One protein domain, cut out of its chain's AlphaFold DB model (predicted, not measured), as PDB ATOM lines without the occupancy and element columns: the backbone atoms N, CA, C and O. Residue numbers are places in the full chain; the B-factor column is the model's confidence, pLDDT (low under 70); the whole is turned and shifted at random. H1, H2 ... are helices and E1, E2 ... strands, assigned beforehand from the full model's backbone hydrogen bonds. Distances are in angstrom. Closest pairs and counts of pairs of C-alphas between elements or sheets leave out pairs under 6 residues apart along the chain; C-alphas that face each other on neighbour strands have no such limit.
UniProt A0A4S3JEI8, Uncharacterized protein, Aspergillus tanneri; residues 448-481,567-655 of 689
ATOM      1  N   GLU A 448      13.585  46.322  16.113       79.19
ATOM      2  CA  GLU A 448      12.583  47.323  16.492       79.19
ATOM      3  C   GLU A 448      11.152  46.858  16.181       79.19
ATOM      4  O   GLU A 448      10.261  46.997  17.022       79.19
ATOM      5  N   GLU A 449      10.944  46.255  15.008       77.50
ATOM      6  CA  GLU A 449       9.647  45.730  14.564       77.50
ATOM      7  C   GLU A 449       9.204  44.547  15.431       77.50
ATOM      8  O   GLU A 449       8.052  44.477  15.857       77.50
ATOM      9  N   LEU A 450      10.141  43.656  15.766       76.62
ATOM     10  CA  LEU A 450       9.927  42.540  16.691       76.62
ATOM     11  C   LEU A 450       9.575  43.016  18.101       76.62
ATOM     12  O   LEU A 450       8.656  42.493  18.725       76.62
ATOM     13  N   CYS A 451      10.270  44.031  18.615       76.50
ATOM     14  CA  CYS A 451       9.932  44.611  19.912       76.50
ATOM     15  C   CYS A 451       8.526  45.212  19.935       76.50
ATOM     16  O   CYS A 451       7.857  45.106  20.960       76.50
ATOM     17  N   GLN A 452       8.096  45.842  18.840       77.12
ATOM     18  CA  GLN A 452       6.757  46.412  18.729       77.12
ATOM     19  C   GLN A 452       5.688  45.321  18.624       77.12
ATOM     20  O   GLN A 452       4.656  45.418  19.281       77.12
ATOM     21  N   ALA A 453       5.947  44.273  17.839       72.75
ATOM     22  CA  ALA A 453       5.032  43.149  17.686       72.75
ATOM     23  C   ALA A 453       4.865  42.350  18.988       72.75
ATOM     24  O   ALA A 453       3.766  41.884  19.270       72.75
ATOM     25  N   PHE A 454       5.929  42.234  19.797       74.00
ATOM     26  CA  PHE A 454       5.936  41.430  21.022       74.00
ATOM     27  C   PHE A 454       6.069  42.237  22.322       74.00
ATOM     28  O   PHE A 454       6.623  41.759  23.316       74.00
ATOM     29  N   GLN A 455       5.558  43.469  22.338       71.19
ATOM     30  CA  GLN A 455       5.691  44.371  23.486       71.19
ATOM     31  C   GLN A 455       4.959  43.868  24.743       71.19
ATOM     32  O   GLN A 455       5.438  44.086  25.856       71.19
ATOM     33  N   ASP A 456       3.835  43.174  24.561       72.25
ATOM     34  CA  ASP A 456       2.940  42.768  25.650       72.25
ATOM     35  C   ASP A 456       3.422  41.523  26.415       72.25
ATOM     36  O   ASP A 456       2.902  41.227  27.489       72.25
ATOM     37  N   ASN A 457       4.452  40.822  25.920       76.19
ATOM     38  CA  ASN A 457       4.970  39.607  26.547       76.19
ATOM     39  C   ASN A 457       6.467  39.735  26.919       76.19
ATOM     40  O   ASN A 457       7.349  39.357  26.143       76.19
ATOM     41  N   PRO A 458       6.796  40.262  28.116       72.88
ATOM     42  CA  PRO A 458       8.177  40.549  28.513       72.88
ATOM     43  C   PRO A 458       9.009  39.293  28.817       72.88
ATOM     44  O   PRO A 458      10.237  39.371  28.873       72.88
ATOM     45  N   ASN A 459       8.362  38.142  29.024       78.69
ATOM     46  CA  ASN A 459       9.027  36.877  29.341       78.69
ATOM     47  C   ASN A 459       9.459  36.104  28.087       78.69
ATOM     48  O   ASN A 459      10.189  35.121  28.204       78.69
ATOM     49  N   LEU A 460       9.053  36.548  26.896       83.50
ATOM     50  CA  LEU A 460       9.459  35.952  25.632       83.50
ATOM     51  C   LEU A 460      10.860  36.431  25.223       83.50
ATOM     52  O   LEU A 460      11.134  37.633  25.167       83.50
ATOM     53  N   GLY A 461      11.747  35.488  24.911       86.25
ATOM     54  CA  GLY A 461      13.022  35.792  24.270       86.25
ATOM     55  C   GLY A 461      12.850  36.007  22.766       86.25
ATOM     56  O   GLY A 461      12.033  35.339  22.136       86.25
ATOM     57  N   LEU A 462      13.617  36.916  22.168       87.50
ATOM     58  CA  LEU A 462      13.557  37.192  20.727       87.50
ATOM     59  C   LEU A 462      14.941  37.019  20.101       87.50
ATOM     60  O   LEU A 462      15.941  37.447  20.672       87.50
ATOM     61  N   ILE A 463      14.998  36.411  18.923       86.56
ATOM     62  CA  ILE A 463      16.208  36.240  18.119       86.56
ATOM     63  C   ILE A 463      15.948  36.891  16.760       86.56
ATOM     64  O   ILE A 463      15.054  36.475  16.028       86.56
ATOM     65  N   ALA A 464      16.733  37.911  16.434       83.06
ATOM     66  CA  ALA A 464      16.615  38.694  15.207       83.06
ATOM     67  C   ALA A 464      17.906  38.612  14.374       83.06
ATOM     68  O   ALA A 464      18.928  38.072  14.820       83.06
ATOM     69  N   ASP A 465      17.869  39.162  13.157       75.50
ATOM     70  CA  ASP A 465      19.016  39.238  12.243       75.50
ATOM     71  C   ASP A 465      19.680  37.865  11.994       75.50
ATOM     72  O   ASP A 465      20.901  37.727  12.082       75.50
ATOM     73  N   HIS A 466      18.884  36.822  11.724       73.62
ATOM     74  CA  HIS A 466      19.366  35.450  11.474       73.62
ATOM     75  C   HIS A 466      20.282  34.883  12.580       73.62
ATOM     76  O   HIS A 466      21.192  34.103  12.304       73.62
ATOM     77  N   GLY A 467      20.053  35.278  13.836       74.94
ATOM     78  CA  GLY A 467      20.849  34.829  14.981       74.94
ATOM     79  C   GLY A 467      21.955  35.796  15.402       74.94
ATOM     80  O   GLY A 467      22.707  35.494  16.325       74.94
ATOM     81  N   CYS A 468      22.061  36.976  14.781       75.38
ATOM     82  CA  CYS A 468      23.039  37.978  15.209       75.38
ATOM     83  C   CYS A 468      22.659  38.677  16.516       75.38
ATOM     84  O   CYS A 468      23.550  39.063  17.279       75.38
ATOM     85  N   MET A 469      21.360  38.858  16.755       79.81
ATOM     86  CA  MET A 469      20.832  39.661  17.852       79.81
ATOM     87  C   MET A 469      19.897  38.822  18.711       79.81
ATOM     88  O   MET A 469      18.979  38.188  18.196       79.81
ATOM     89  N   VAL A 470      20.110  38.843  20.026       85.25
ATOM     90  CA  VAL A 470      19.279  38.118  20.991       85.25
ATOM     91  C   VAL A 470      18.791  39.083  22.065       85.25
ATOM     92  O   VAL A 470      19.577  39.756  22.733       85.25
ATOM     93  N   LYS A 471      17.474  39.134  22.245       87.00
ATOM     94  CA  LYS A 471      16.810  39.704  23.412       87.00
ATOM     95  C   LYS A 471      16.501  38.568  24.370       87.00
ATOM     96  O   LYS A 471      15.722  37.667  24.060       87.00
ATOM     97  N   TRP A 472      17.126  38.603  25.534       84.94
ATOM     98  CA  TRP A 472      16.969  37.551  26.530       84.94
ATOM     99  C   TRP A 472      15.571  37.576  27.147       84.94
ATOM    100  O   TRP A 472      15.050  38.650  27.450       84.94
ATOM    101  N   ALA A 473      14.996  36.398  27.388       80.25
ATOM    102  CA  ALA A 473      13.725  36.252  28.096       80.25
ATOM    103  C   ALA A 473      13.743  37.011  29.441       80.25
ATOM    104  O   ALA A 473      14.673  36.854  30.238       80.25
ATOM    105  N   GLY A 474      12.744  37.867  29.684       74.38
ATOM    106  CA  GLY A 474      12.663  38.707  30.888       74.38
ATOM    107  C   GLY A 474      13.572  39.946  30.880       74.38
ATOM    108  O   GLY A 474      13.625  40.666  31.877       74.38
ATOM    109  N   SER A 475      14.294  40.214  29.786       80.56
ATOM    110  CA  SER A 475      15.137  41.399  29.610       80.56
ATOM    111  C   SER A 475      14.588  42.332  28.531       80.56
ATOM    112  O   SER A 475      14.036  41.906  27.520       80.56
ATOM    113  N   SER A 476      14.787  43.636  28.717       73.44
ATOM    114  CA  SER A 476      14.496  44.657  27.703       73.44
ATOM    115  C   SER A 476      15.684  44.955  26.779       73.44
ATOM    116  O   SER A 476      15.531  45.719  25.828       73.44
ATOM    117  N   ARG A 477      16.862  44.373  27.044       80.25
ATOM    118  CA  ARG A 477      18.107  44.655  26.322       80.25
ATOM    119  C   ARG A 477      18.354  43.643  25.202       80.25
ATOM    120  O   ARG A 477      18.222  42.438  25.410       80.25
ATOM    121  N   TRP A 478      18.776  44.157  24.049       80.94
ATOM    122  CA  TRP A 478      19.325  43.374  22.944       80.94
ATOM    123  C   TRP A 478      20.841  43.262  23.078       80.94
ATOM    124  O   TRP A 478      21.518  44.275  23.256       80.94
ATOM    125  N   ASP A 479      21.363  42.047  22.947       79.00
ATOM    126  CA  ASP A 479      22.796  41.781  22.895       79.00
ATOM    127  C   ASP A 479      23.163  41.076  21.584       79.00
ATOM    128  O   ASP A 479      22.387  40.295  21.031       79.00
ATOM    129  N   SER A 480      24.365  41.357  21.081       75.62
ATOM    130  CA  SER A 480      24.918  40.653  19.924       75.62
ATOM    131  C   SER A 480      25.632  39.382  20.377       75.62
ATOM    132  O   SER A 480      26.460  39.432  21.289       75.62
ATOM    133  N   VAL A 481      25.374  38.262  19.695       72.06
ATOM    134  CA  VAL A 481      25.971  36.947  20.006       72.06
ATOM    135  C   VAL A 481      27.502  36.952  19.887       72.06
ATOM    136  O   VAL A 481      28.178  36.169  20.547       72.06
ATOM    137  N   GLY A 567      21.909  28.676  14.885       79.81
ATOM    138  CA  GLY A 567      22.540  27.663  15.732       79.81
ATOM    139  C   GLY A 567      23.452  28.281  16.794       79.81
ATOM    140  O   GLY A 567      23.354  27.933  17.970       79.81
ATOM    141  N   ALA A 568      24.278  29.259  16.417       80.69
ATOM    142  CA  ALA A 568      25.119  30.018  17.341       80.69
ATOM    143  C   ALA A 568      24.283  30.804  18.365       80.69
ATOM    144  O   ALA A 568      24.627  30.837  19.549       80.69
ATOM    145  N   ALA A 569      23.158  31.385  17.937       84.06
ATOM    146  CA  ALA A 569      22.205  32.024  18.844       84.06
ATOM    147  C   ALA A 569      21.587  31.013  19.827       84.06
ATOM    148  O   ALA A 569      21.546  31.278  21.029       84.06
ATOM    149  N   GLY A 570      21.179  29.836  19.341       84.25
ATOM    150  CA  GLY A 570      20.695  28.732  20.176       84.25
ATOM    151  C   GLY A 570      21.723  28.290  21.222       84.25
ATOM    152  O   GLY A 570      21.392  28.174  22.403       84.25
ATOM    153  N   GLN A 571      22.989  28.145  20.823       84.31
ATOM    154  CA  GLN A 571      24.092  27.819  21.731       84.31
ATOM    155  C   GLN A 571      24.299  28.898  22.804       84.31
ATOM    156  O   GLN A 571      24.502  28.572  23.973       84.31
ATOM    157  N   ALA A 572      24.229  30.180  22.435       82.81
ATOM    158  CA  ALA A 572      24.370  31.286  23.381       82.81
ATOM    159  C   ALA A 572      23.224  31.322  24.408       82.81
ATOM    160  O   ALA A 572      23.455  31.584  25.591       82.81
ATOM    161  N   VAL A 573      21.995  31.016  23.972       84.25
ATOM    162  CA  VAL A 573      20.830  30.862  24.856       84.25
ATOM    163  C   VAL A 573      21.019  29.702  25.826       84.25
ATOM    164  O   VAL A 573      20.823  29.892  27.027       84.25
ATOM    165  N   LEU A 574      21.442  28.536  25.339       83.12
ATOM    166  CA  LEU A 574      21.665  27.360  26.180       83.12
ATOM    167  C   LEU A 574      22.748  27.614  27.241       83.12
ATOM    168  O   LEU A 574      22.488  27.427  28.427       83.12
ATOM    169  N   HIS A 575      23.902  28.155  26.842       82.31
ATOM    170  CA  HIS A 575      25.002  28.467  27.760       82.31
ATOM    171  C   HIS A 575      24.596  29.484  28.840       82.31
ATOM    172  O   HIS A 575      25.018  29.402  29.993       82.31
ATOM    173  N   ARG A 576      23.742  30.461  28.499       78.38
ATOM    174  CA  ARG A 576      23.209  31.410  29.484       78.38
ATOM    175  C   ARG A 576      22.284  30.728  30.492       78.38
ATOM    176  O   ARG A 576      22.316  31.092  31.664       78.38
ATOM    177  N   LEU A 577      21.457  29.778  30.051       76.38
ATOM    178  CA  LEU A 577      20.589  29.006  30.942       76.38
ATOM    179  C   LEU A 577      21.413  28.133  31.899       76.38
ATOM    180  O   LEU A 577      21.139  28.132  33.096       76.38
ATOM    181  N   GLU A 578      22.469  27.489  31.403       73.50
ATOM    182  CA  GLU A 578      23.409  26.697  32.210       73.50
ATOM    183  C   GLU A 578      24.169  27.562  33.229       73.50
ATOM    184  O   GLU A 578      24.248  27.219  34.407       73.50
ATOM    185  N   ALA A 579      24.637  28.751  32.832       70.38
ATOM    186  CA  ALA A 579      25.324  29.679  33.734       70.38
ATOM    187  C   ALA A 579      24.431  30.220  34.871       70.38
ATOM    188  O   ALA A 579      24.931  30.625  35.927       70.38
ATOM    189  N   ILE A 580      23.109  30.259  34.668       67.38
ATOM    190  CA  ILE A 580      22.138  30.583  35.724       67.38
ATOM    191  C   ILE A 580      22.020  29.417  36.719       67.38
ATOM    192  O   ILE A 580      21.854  29.663  37.916       67.38
ATOM    193  N   ASP A 581      22.155  28.176  36.248       60.47
ATOM    194  CA  ASP A 581      22.080  26.966  37.070       60.47
ATOM    195  C   ASP A 581      23.359  26.701  37.878       60.47
ATOM    196  O   ASP A 581      23.258  26.340  39.048       60.47
ATOM    197  N   ASP A 582      24.554  26.970  37.345       53.44
ATOM    198  CA  ASP A 582      25.830  26.724  38.049       53.44
ATOM    199  C   ASP A 582      26.017  27.558  39.334       53.44
ATOM    200  O   ASP A 582      26.804  27.206  40.219       53.44
ATOM    201  N   LYS A 583      25.247  28.640  39.511       51.03
ATOM    202  CA  LYS A 583      25.186  29.397  40.778       51.03
ATOM    203  C   LYS A 583      24.299  28.732  41.849       51.03
ATOM    204  O   LYS A 583      24.180  29.270  42.953       51.03
ATOM    205  N   GLY A 584      23.716  27.564  41.568       43.00
ATOM    206  CA  GLY A 584      22.970  26.723  42.503       43.00
ATOM    207  C   GLY A 584      23.263  25.230  42.301       43.00
ATOM    208  O   GLY A 584      22.706  24.613  41.411       43.00
ATOM    209  N   CYS A 585      24.105  24.659  43.172       33.19
ATOM    210  CA  CYS A 585      24.388  23.228  43.398       33.19
ATOM    211  C   CYS A 585      23.837  22.184  42.393       33.19
ATOM    212  O   CYS A 585      22.637  21.921  42.334       33.19
ATOM    213  N   PHE A 586      24.761  21.449  41.764       40.78
ATOM    214  CA  PHE A 586      24.554  20.238  40.958       40.78
ATOM    215  C   PHE A 586      23.462  19.275  41.475       40.78
ATOM    216  O   PHE A 586      23.652  18.535  42.441       40.78
ATOM    217  N   SER A 587      22.320  19.273  40.786       46.31
ATOM    218  CA  SER A 587      21.546  18.116  40.278       46.31
ATOM    219  C   SER A 587      20.175  18.619  39.807       46.31
ATOM    220  O   SER A 587      19.122  18.247  40.320       46.31
ATOM    221  N   GLY A 588      20.195  19.552  38.852       53.72
ATOM    222  CA  GLY A 588      18.980  20.065  38.228       53.72
ATOM    223  C   GLY A 588      18.378  19.062  37.234       53.72
ATOM    224  O   GLY A 588      19.086  18.193  36.720       53.72
ATOM    225  N   PRO A 589      17.070  19.154  36.951       59.34
ATOM    226  CA  PRO A 589      16.436  18.353  35.913       59.34
ATOM    227  C   PRO A 589      16.983  18.701  34.519       59.34
ATOM    228  O   PRO A 589      17.257  19.866  34.233       59.34
ATOM    229  N   LYS A 590      17.111  17.700  33.639       69.75
ATOM    230  CA  LYS A 590      17.631  17.884  32.273       69.75
ATOM    231  C   LYS A 590      16.778  18.876  31.472       69.75
ATOM    232  O   LYS A 590      15.554  18.904  31.618       69.75
ATOM    233  N   THR A 591      17.404  19.633  30.573       75.50
ATOM    234  CA  THR A 591      16.703  20.535  29.643       75.50
ATOM    235  C   THR A 591      16.323  19.778  28.374       75.50
ATOM    236  O   THR A 591      17.184  19.240  27.686       75.50
ATOM    237  N   ASN A 592      15.035  19.712  28.055       82.06
ATOM    238  CA  ASN A 592      14.554  19.242  26.759       82.06
ATOM    239  C   ASN A 592      14.501  20.417  25.781       82.06
ATOM    240  O   ASN A 592      14.130  21.522  26.172       82.06
ATOM    241  N   ILE A 593      14.821  20.173  24.514       85.00
ATOM    242  CA  ILE A 593      14.878  21.214  23.485       85.00
ATOM    243  C   ILE A 593      13.852  20.900  22.401       85.00
ATOM    244  O   ILE A 593      13.810  19.784  21.881       85.00
ATOM    245  N   ILE A 594      13.021  21.881  22.065       85.75
ATOM    246  CA  ILE A 594      12.026  21.807  20.997       85.75
ATOM    247  C   ILE A 594      12.349  22.912  19.992       85.75
ATOM    248  O   ILE A 594      12.311  24.088  20.343       85.75
ATOM    249  N   LEU A 595      12.677  22.532  18.758       86.31
ATOM    250  CA  LEU A 595      13.005  23.453  17.668       86.31
ATOM    251  C   LEU A 595      11.934  23.340  16.590       86.31
ATOM    252  O   LEU A 595      11.698  22.245  16.078       86.31
ATOM    253  N   VAL A 596      11.303  24.456  16.245       84.38
ATOM    254  CA  VAL A 596      10.293  24.539  15.188       84.38
ATOM    255  C   VAL A 596      10.706  25.644  14.224       84.38
ATOM    256  O   VAL A 596      10.806  26.795  14.637       84.38
ATOM    257  N   GLY A 597      10.956  25.306  12.957       78.50
ATOM    258  CA  GLY A 597      11.419  26.281  11.962       78.50
ATOM    259  C   GLY A 597      10.950  25.992  10.540       78.50
ATOM    260  O   GLY A 597      10.702  24.831  10.195       78.50
ATOM    261  N   GLY A 598      10.835  27.040   9.722       72.12
ATOM    262  CA  GLY A 598      10.443  26.964   8.317       72.12
ATOM    263  C   GLY A 598      11.454  27.661   7.410       72.12
ATOM    264  O   GLY A 598      11.823  28.801   7.635       72.12
ATOM    265  N   GLY A 599      11.934  26.973   6.373       68.19
ATOM    266  CA  GLY A 599      12.924  27.533   5.438       68.19
ATOM    267  C   GLY A 599      14.347  26.982   5.592       68.19
ATOM    268  O   GLY A 599      14.611  26.069   6.377       68.19
ATOM    269  N   ALA A 600      15.269  27.490   4.768       63.38
ATOM    270  CA  ALA A 600      16.638  26.973   4.614       63.38
ATOM    271  C   ALA A 600      17.639  27.585   5.616       63.38
ATOM    272  O   ALA A 600      18.699  27.020   5.894       63.38
ATOM    273  N   GLU A 601      17.307  28.743   6.170       67.25
ATOM    274  CA  GLU A 601      18.047  29.477   7.193       67.25
ATOM    275  C   GLU A 601      18.034  28.763   8.554       67.25
ATOM    276  O   GLU A 601      19.007  28.862   9.299       67.25
ATOM    277  N   TYR A 602      16.996  27.968   8.833       75.12
ATOM    278  CA  TYR A 602      16.836  27.178  10.060       75.12
ATOM    279  C   TYR A 602      17.661  25.895  10.081       75.12
ATOM    280  O   TYR A 602      17.785  25.243  11.116       75.12
ATOM    281  N   GLU A 603      18.282  25.535   8.961       73.81
ATOM    282  CA  GLU A 603      19.106  24.336   8.883       73.81
ATOM    283  C   GLU A 603      20.314  24.393   9.831       73.81
ATOM    284  O   GLU A 603      20.694  23.367  10.389       73.81
ATOM    285  N   SER A 604      20.877  25.578  10.090       74.81
ATOM    286  CA  SER A 604      21.929  25.742  11.106       74.81
ATOM    287  C   SER A 604      21.420  25.472  12.525       74.81
ATOM    288  O   SER A 604      22.133  24.875  13.333       74.81
ATOM    289  N   LEU A 605      20.170  25.840  12.821       81.25
ATOM    290  CA  LEU A 605      19.518  25.568  14.102       81.25
ATOM    291  C   LEU A 605      19.278  24.060  14.294       81.25
ATOM    292  O   LEU A 605      19.541  23.523  15.370       81.25
ATOM    293  N   PHE A 606      18.850  23.351  13.245       80.62
ATOM    294  CA  PHE A 606      18.674  21.893  13.287       80.62
ATOM    295  C   PHE A 606      20.006  21.129  13.337       80.62
ATOM    296  O   PHE A 606      20.115  20.113  14.030       80.62
ATOM    297  N   GLN A 607      21.042  21.638  12.665       75.25
ATOM    298  CA  GLN A 607      22.410  21.121  12.765       75.25
ATOM    299  C   GLN A 607      22.960  21.232  14.179       75.25
ATOM    300  O   GLN A 607      23.499  20.260  14.712       75.25
ATOM    301  N   TRP A 608      22.773  22.395  14.803       83.44
ATOM    302  CA  TRP A 608      23.117  22.604  16.201       83.44
ATOM    303  C   TRP A 608      22.377  21.610  17.102       83.44
ATOM    304  O   TRP A 608      23.028  20.852  17.815       83.44
ATOM    305  N   GLY A 609      21.047  21.520  16.994       80.06
ATOM    306  CA  GLY A 609      20.237  20.605  17.805       80.06
ATOM    307  C   GLY A 609      20.637  19.130  17.669       80.06
ATOM    308  O   GLY A 609      20.622  18.387  18.652       80.06
ATOM    309  N   SER A 610      21.047  18.701  16.474       78.06
ATOM    310  CA  SER A 610      21.533  17.338  16.220       78.06
ATOM    311  C   SER A 610      22.919  17.064  16.810       78.06
ATOM    312  O   SER A 610      23.210  15.921  17.165       78.06
ATOM    313  N   GLY A 611      23.767  18.092  16.903       74.56
ATOM    314  CA  GLY A 611      25.139  18.009  17.409       74.56
ATOM    315  C   GLY A 611      25.274  18.056  18.933       74.56
ATOM    316  O   GLY A 611      26.377  17.866  19.442       74.56
ATOM    317  N   LEU A 612      24.182  18.301  19.659       78.88
ATOM    318  CA  LEU A 612      24.172  18.393  21.117       78.88
ATOM    319  C   LEU A 612      24.390  17.035  21.806       78.88
ATOM    320  O   LEU A 612      23.839  16.010  21.390       78.88
ATOM    321  N   ASP A 613      25.144  17.032  22.912       74.62
ATOM    322  CA  ASP A 613      25.358  15.821  23.704       74.62
ATOM    323  C   ASP A 613      24.103  15.456  24.519       74.62
ATOM    324  O   ASP A 613      23.697  16.135  25.464       74.62
ATOM    325  N   ARG A 614      23.496  14.319  24.169       72.06
ATOM    326  CA  ARG A 614      22.312  13.760  24.843       72.06
ATOM    327  C   ARG A 614      22.622  13.208  26.241       72.06
ATOM    328  O   ARG A 614      21.710  12.785  26.957       72.06
ATOM    329  N   SER A 615      23.897  13.137  26.623       64.88
ATOM    330  CA  SER A 615      24.303  12.732  27.967       64.88
ATOM    331  C   SER A 615      23.957  13.814  29.003       64.88
ATOM    332  O   SER A 615      23.385  13.486  30.049       64.88
ATOM    333  N   GLU A 616      24.167  15.085  28.653       65.81
ATOM    334  CA  GLU A 616      23.919  16.276  29.481       65.81
ATOM    335  C   GLU A 616      22.513  16.849  29.248       65.81
ATOM    336  O   GLU A 616      21.807  17.208  30.193       65.81
ATOM    337  N   ILE A 617      22.051  16.823  27.998       70.94
ATOM    338  CA  ILE A 617      20.748  17.353  27.590       70.94
ATOM    339  C   ILE A 617      19.675  16.256  27.664       70.94
ATOM    340  O   ILE A 617      19.957  15.054  27.676       70.94
ATOM    341  N   GLY A 618      18.415  16.664  27.812       72.44
ATOM    342  CA  GLY A 618      17.259  15.780  27.732       72.44
ATOM    343  C   GLY A 618      16.950  15.372  26.291       72.44
ATOM    344  O   GLY A 618      17.830  15.108  25.473       72.44
ATOM    345  N   GLN A 619      15.667  15.307  25.957       78.19
ATOM    346  CA  GLN A 619      15.225  14.994  24.606       78.19
ATOM    347  C   GLN A 619      15.275  16.239  23.707       78.19
ATOM    348  O   GLN A 619      14.762  17.295  24.080       78.19
ATOM    349  N   VAL A 620      15.833  16.087  22.502       81.31
ATOM    350  CA  VAL A 620      15.800  17.102  21.439       81.31
ATOM    351  C   VAL A 620      14.764  16.696  20.393       81.31
ATOM    352  O   VAL A 620      14.849  15.607  19.821       81.31
ATOM    353  N   THR A 621      13.785  17.563  20.152       81.25
ATOM    354  CA  THR A 621      12.741  17.381  19.139       81.25
ATOM    355  C   THR A 621      12.839  18.521  18.139       81.25
ATOM    356  O   THR A 621      12.743  19.682  18.523       81.25
ATOM    357  N   MET A 622      13.051  18.200  16.866       81.81
ATOM    358  CA  MET A 622      13.181  19.191  15.797       81.81
ATOM    359  C   MET A 622      12.084  18.955  14.769       81.81
ATOM    360  O   MET A 622      11.866  17.817  14.352       81.81
ATOM    361  N   ILE A 623      11.384  20.018  14.400       81.56
ATOM    362  CA  ILE A 623      10.208  19.973  13.541       81.56
ATOM    363  C   ILE A 623      10.402  21.013  12.443       81.56
ATOM    364  O   ILE A 623      10.589  22.197  12.724       81.56
ATOM    365  N   HIS A 624      10.355  20.562  11.195       78.88
ATOM    366  CA  HIS A 624      10.415  21.432  10.031       78.88
ATOM    367  C   HIS A 624       9.032  21.631   9.432       78.88
ATOM    368  O   HIS A 624       8.315  20.664   9.166       78.88
ATOM    369  N   SER A 625       8.683  22.892   9.207       73.50
ATOM    370  CA  SER A 625       7.446  23.303   8.554       73.50
ATOM    371  C   SER A 625       7.790  23.913   7.199       73.50
ATOM    372  O   SER A 625       8.174  25.077   7.123       73.50
ATOM    373  N   GLY A 626       7.702  23.123   6.127       65.38
ATOM    374  CA  GLY A 626       8.046  23.586   4.782       65.38
ATOM    375  C   GLY A 626       8.452  22.479   3.812       65.38
ATOM    376  O   GLY A 626       8.613  21.316   4.178       65.38
ATOM    377  N   THR A 627       8.625  22.869   2.548       52.94
ATOM    378  CA  THR A 627       9.097  21.992   1.471       52.94
ATOM    379  C   THR A 627      10.609  22.160   1.313       52.94
ATOM    380  O   THR A 627      11.077  23.050   0.599       52.94
ATOM    381  N   GLY A 628      11.401  21.342   2.004       53.69
ATOM    382  CA  GLY A 628      12.861  21.456   1.990       53.69
ATOM    383  C   GLY A 628      13.552  20.271   2.657       53.69
ATOM    384  O   GLY A 628      12.976  19.595   3.502       53.69
ATOM    385  N   ARG A 629      14.802  19.988   2.265       58.28
ATOM    386  CA  ARG A 629      15.617  18.974   2.952       58.28
ATOM    387  C   ARG A 629      16.263  19.597   4.175       58.28
ATOM    388  O   ARG A 629      16.922  20.625   4.051       58.28
ATOM    389  N   THR A 630      16.122  18.930   5.310       63.88
ATOM    390  CA  THR A 630      16.593  19.432   6.597       63.88
ATOM    391  C   THR A 630      17.081  18.300   7.504       63.88
ATOM    392  O   THR A 630      16.771  17.132   7.264       63.88
ATOM    393  N   GLN A 631      17.857  18.629   8.537       65.62
ATOM    394  CA  GLN A 631      18.196  17.703   9.622       65.62
ATOM    395  C   GLN A 631      17.057  17.437  10.617       65.62
ATOM    396  O   GLN A 631      17.177  16.516  11.431       65.62
ATOM    397  N   ALA A 632      15.951  18.184  10.563       65.25
ATOM    398  CA  ALA A 632      14.794  17.894  11.401       65.25
ATOM    399  C   ALA A 632      14.192  16.511  11.045       65.25
ATOM    400  O   ALA A 632      13.858  16.276   9.886       65.25
ATOM    401  N   PRO A 633      14.028  15.586  12.013       67.75
ATOM    402  CA  PRO A 633      13.487  14.253  11.765       67.75
ATOM    403  C   PRO A 633      11.976  14.250  11.512       67.75
ATOM    404  O   PRO A 633      11.464  13.267  10.989       67.75
ATOM    405  N   TRP A 634      11.269  15.315  11.899       72.50
ATOM    406  CA  TRP A 634       9.831  15.456  11.703       72.50
ATOM    407  C   TRP A 634       9.553  16.576  10.700       72.50
ATOM    408  O   TRP A 634      10.041  17.697  10.874       72.50
ATOM    409  N   THR A 635       8.738  16.291   9.684       70.75
ATOM    410  CA  THR A 635       8.337  17.263   8.657       70.75
ATOM    411  C   THR A 635       6.819  17.373   8.583       70.75
ATOM    412  O   THR A 635       6.124  16.358   8.509       70.75
ATOM    413  N   LEU A 636       6.321  18.610   8.592       70.19
ATOM    414  CA  LEU A 636       4.917  18.959   8.388       70.19
ATOM    415  C   LEU A 636       4.762  19.618   7.006       70.19
ATOM    416  O   LEU A 636       5.297  20.705   6.784       70.19
ATOM    417  N   GLU A 637       4.027  18.981   6.089       56.59
ATOM    418  CA  GLU A 637       3.543  19.617   4.854       56.59
ATOM    419  C   GLU A 637       2.067  19.998   5.036       56.59
ATOM    420  O   GLU A 637       1.233  19.147   5.330       56.59
ATOM    421  N   GLY A 638       1.732  21.277   4.860       52.78
ATOM    422  CA  GLY A 638       0.348  21.755   4.939       52.78
ATOM    423  C   GLY A 638       0.097  22.718   6.099       52.78
ATOM    424  O   GLY A 638      -0.041  22.330   7.254       52.78
ATOM    425  N   THR A 639       0.032  23.995   5.731       48.66
ATOM    426  CA  THR A 639      -0.589  25.148   6.406       48.66
ATOM    427  C   THR A 639      -1.247  24.919   7.782       48.66
ATOM    428  O   THR A 639      -2.308  24.306   7.891       48.66
ATOM    429  N   MET A 640      -0.685  25.590   8.793       52.41
ATOM    430  CA  MET A 640      -1.325  26.143  10.003       52.41
ATOM    431  C   MET A 640      -1.882  25.198  11.078       52.41
ATOM    432  O   MET A 640      -1.663  25.461  12.260       52.41
ATOM    433  N   THR A 641      -2.570  24.103  10.743       56.06
ATOM    434  CA  THR A 641      -3.229  23.263  11.767       56.06
ATOM    435  C   THR A 641      -2.226  22.465  12.598       56.06
ATOM    436  O   THR A 641      -2.354  22.398  13.814       56.06
ATOM    437  N   GLY A 642      -1.164  21.940  11.977       63.97
ATOM    438  CA  GLY A 642      -0.196  21.089  12.677       63.97
ATOM    439  C   GLY A 642       0.628  21.818  13.745       63.97
ATOM    440  O   GLY A 642       0.836  21.283  14.832       63.97
ATOM    441  N   VAL A 643       1.073  23.050  13.471       69.12
ATOM    442  CA  VAL A 643       1.858  23.847  14.434       69.12
ATOM    443  C   VAL A 643       0.968  24.371  15.557       69.12
ATOM    444  O   VAL A 643       1.356  24.300  16.722       69.12
ATOM    445  N   HIS A 644      -0.247  24.820  15.232       71.75
ATOM    446  CA  HIS A 644      -1.248  25.178  16.234       71.75
ATOM    447  C   HIS A 644      -1.534  24.003  17.185       71.75
ATOM    448  O   HIS A 644      -1.491  24.178  18.401       71.75
ATOM    449  N   ASP A 645      -1.736  22.792  16.657       69.69
ATOM    450  CA  ASP A 645      -1.998  21.596  17.464       69.69
ATOM    451  C   ASP A 645      -0.803  21.212  18.353       69.69
ATOM    452  O   ASP A 645      -0.986  20.770  19.490       69.69
ATOM    453  N   ILE A 646       0.430  21.424  17.875       75.56
ATOM    454  CA  ILE A 646       1.652  21.260  18.678       75.56
ATOM    455  C   ILE A 646       1.668  22.257  19.839       75.56
ATOM    456  O   ILE A 646       1.862  21.855  20.988       75.56
ATOM    457  N   LEU A 647       1.439  23.542  19.562       74.38
ATOM    458  CA  LEU A 647       1.413  24.581  20.592       74.38
ATOM    459  C   LEU A 647       0.280  24.332  21.597       74.38
ATOM    460  O   LEU A 647       0.487  24.474  22.800       74.38
ATOM    461  N   GLN A 648      -0.883  23.866  21.132       73.94
ATOM    462  CA  GLN A 648      -2.038  23.537  21.973       73.94
ATOM    463  C   GLN A 648      -1.780  22.320  22.858       73.94
ATOM    464  O   GLN A 648      -2.194  22.256  24.020       73.94
ATOM    465  N   PHE A 649      -1.073  21.327  22.326       75.00
ATOM    466  CA  PHE A 649      -0.642  20.177  23.102       75.00
ATOM    467  C   PHE A 649       0.348  20.573  24.205       75.00
ATOM    468  O   PHE A 649       0.279  20.038  25.315       75.00
ATOM    469  N   LEU A 650       1.241  21.528  23.925       74.19
ATOM    470  CA  LEU A 650       2.198  22.039  24.904       74.19
ATOM    471  C   LEU A 650       1.506  22.863  26.008       74.19
ATOM    472  O   LEU A 650       1.807  22.635  27.178       74.19
ATOM    473  N   THR A 651       0.535  23.726  25.677       72.44
ATOM    474  CA  THR A 651      -0.209  24.541  26.665       72.44
ATOM    475  C   THR A 651      -1.184  23.725  27.516       72.44
ATOM    476  O   THR A 651      -1.227  23.868  28.739       72.44
ATOM    477  N   SER A 652      -1.948  22.808  26.912       65.81
ATOM    478  CA  SER A 652      -2.967  22.013  27.623       65.81
ATOM    479  C   SER A 652      -2.401  21.148  28.756       65.81
ATOM    480  O   SER A 652      -3.100  20.880  29.734       65.81
ATOM    481  N   ARG A 653      -1.131  20.735  28.683       59.56
ATOM    482  CA  ARG A 653      -0.465  19.991  29.765       59.56
ATOM    483  C   ARG A 653      -0.025  20.853  30.938       59.56
ATOM    484  O   ARG A 653       0.019  20.337  32.056       59.56
ATOM    485  N   ASP A 654       0.266  22.123  30.704       53.59
ATOM    486  CA  ASP A 654       0.659  23.042  31.769       53.59
ATOM    487  C   ASP A 654      -0.578  23.440  32.606       53.59
ATOM    488  O   ASP A 654      -0.492  23.514  33.834       53.59
ATOM    489  N   HIS A 655      -1.769  23.508  31.992       41.91
ATOM    490  CA  HIS A 655      -3.044  23.700  32.704       41.91
ATOM    491  C   HIS A 655      -3.503  22.495  33.545       41.91
ATOM    492  O   HIS A 655      -4.148  22.686  34.574       41.91
TER     493      HIS A 655
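AT A GLANCE: This is residues 448 to 481 and 567 to 655 of the 689 residues of an uncharacterized protein of Aspergillus tanneri (UniProt A0A4S3JEI8). The printed part has two lobes: a small one, in which the three-stranded sheet E1 E2 E3 has the short helix H1 at its side, and a larger one built on the parallel sheet E4 E5 E6. H3 covers part of one face of the larger sheet, H2 meets both H3 and the small sheet near its beginning, at residues 567 to 573, and its residues 579 to 581 at the other end stick out, and H4 grazes the larger sheet with its residues 642 to 646 while its residues 647 to 655 stick out. The printed part has 123 residues with four named helices and six named strands, in the order H1 E1 E2 E3 H2 E4 H3 E5 E6 H4. The small sheet is antiparallel in the order E1 E2 E3, the larger is parallel in the order E4 E5 E6, and the class is mixed, helices and strands. The whole is compact, with a radius of gyration of the C-alphas of 15.5 A, and spans 44 by 38 by 33 A.

IN THESE COORDINATES: H1, residues 448 to 453, begins at C-alpha 448 at (12.583, 47.323, 16.492). E1 is residues 461 to 464, E2 residues 469 to 471 and E3 residues 478 to 480. After the cut, H2 takes residues 567 to 581, 21.4 A from first to last C-alpha, beginning at (22.540, 27.663, 15.732). E4 is residues 591 to 597, 19.3 A long, and H3 is residues 603 to 611, 12.2 A long. E5 is residues 620 to 625, 16.6 A long, and E6 is residues 634 to 636. H4, residues 641 to 655, is 20.9 A long and ends at C-alpha 655 at (-3.044, 23.700, 32.704).

HOW THE PARTS SIT: E1 E2 E3 form a meander, each strand the antiparallel neighbour of the one before. E1 and E2 are a hairpin, with N 462 and O 471 2.9 A apart, within hydrogen-bond range. E2 and E3 are also a hairpin, with N 470 and O 479 at 2.9 A. H1 only grazes this sheet, with its residues 448 to 451; its closest C-alphas to E1 are those of Leu 450 and Leu 462, 7.6 A apart. H2 only grazes the same sheet, with its residues 569 to 573; the C-alphas of Val 470 and Ala 569, the closest of E2 and H2, are 7.1 A apart. H2 touches H3 with residues 567 to 571 alone, the closest C-alphas being those of Gly 567 and Leu 605, 4.0 A apart. These two helices run the same way at a steep tilt of 46 degrees. In the larger sheet, E4 and E5 are parallel at 11 degrees, with N 621 and O 593 at 2.8 A. E5 and E6 are parallel at 26 degrees, with N 636 and O 624 at 2.9 A. E4, H3 and E5 make a strand-helix-strand unit, two parallel neighbour strands with a helix between, and its crossover is right-handed. H3 lies over E4 and E5 at a height over the sheet of 9.3 A, and runs along the strands, at 19 degrees to E5 on the local plane. The closest C-alphas of H3 and E5 are those of Phe 606 and Met 622, 6.6 A apart. H4 only grazes this sheet, with its residues 642 to 646, and is apart from H3. Every O i to N i+4 pair is within hydrogen-bond range in H1, H2 and H3, and 9 of 11 in H4.

THE WHOLE: The C-alphas farthest apart, those of Cys 585 and Gly 638, are 45.4 A apart. Residues 482 to 566 are not printed, and C-alphas 481 and 567 are 10.8 A apart across the cut. Of the links that are printed whole, none is long. Residues 579 to 587, of which 579 to 581 belong to H2, stand free. The mean pLDDT of the printed part is 72.2; 36 residues are under 70, among them residues 580 to 590 and 626 to 633.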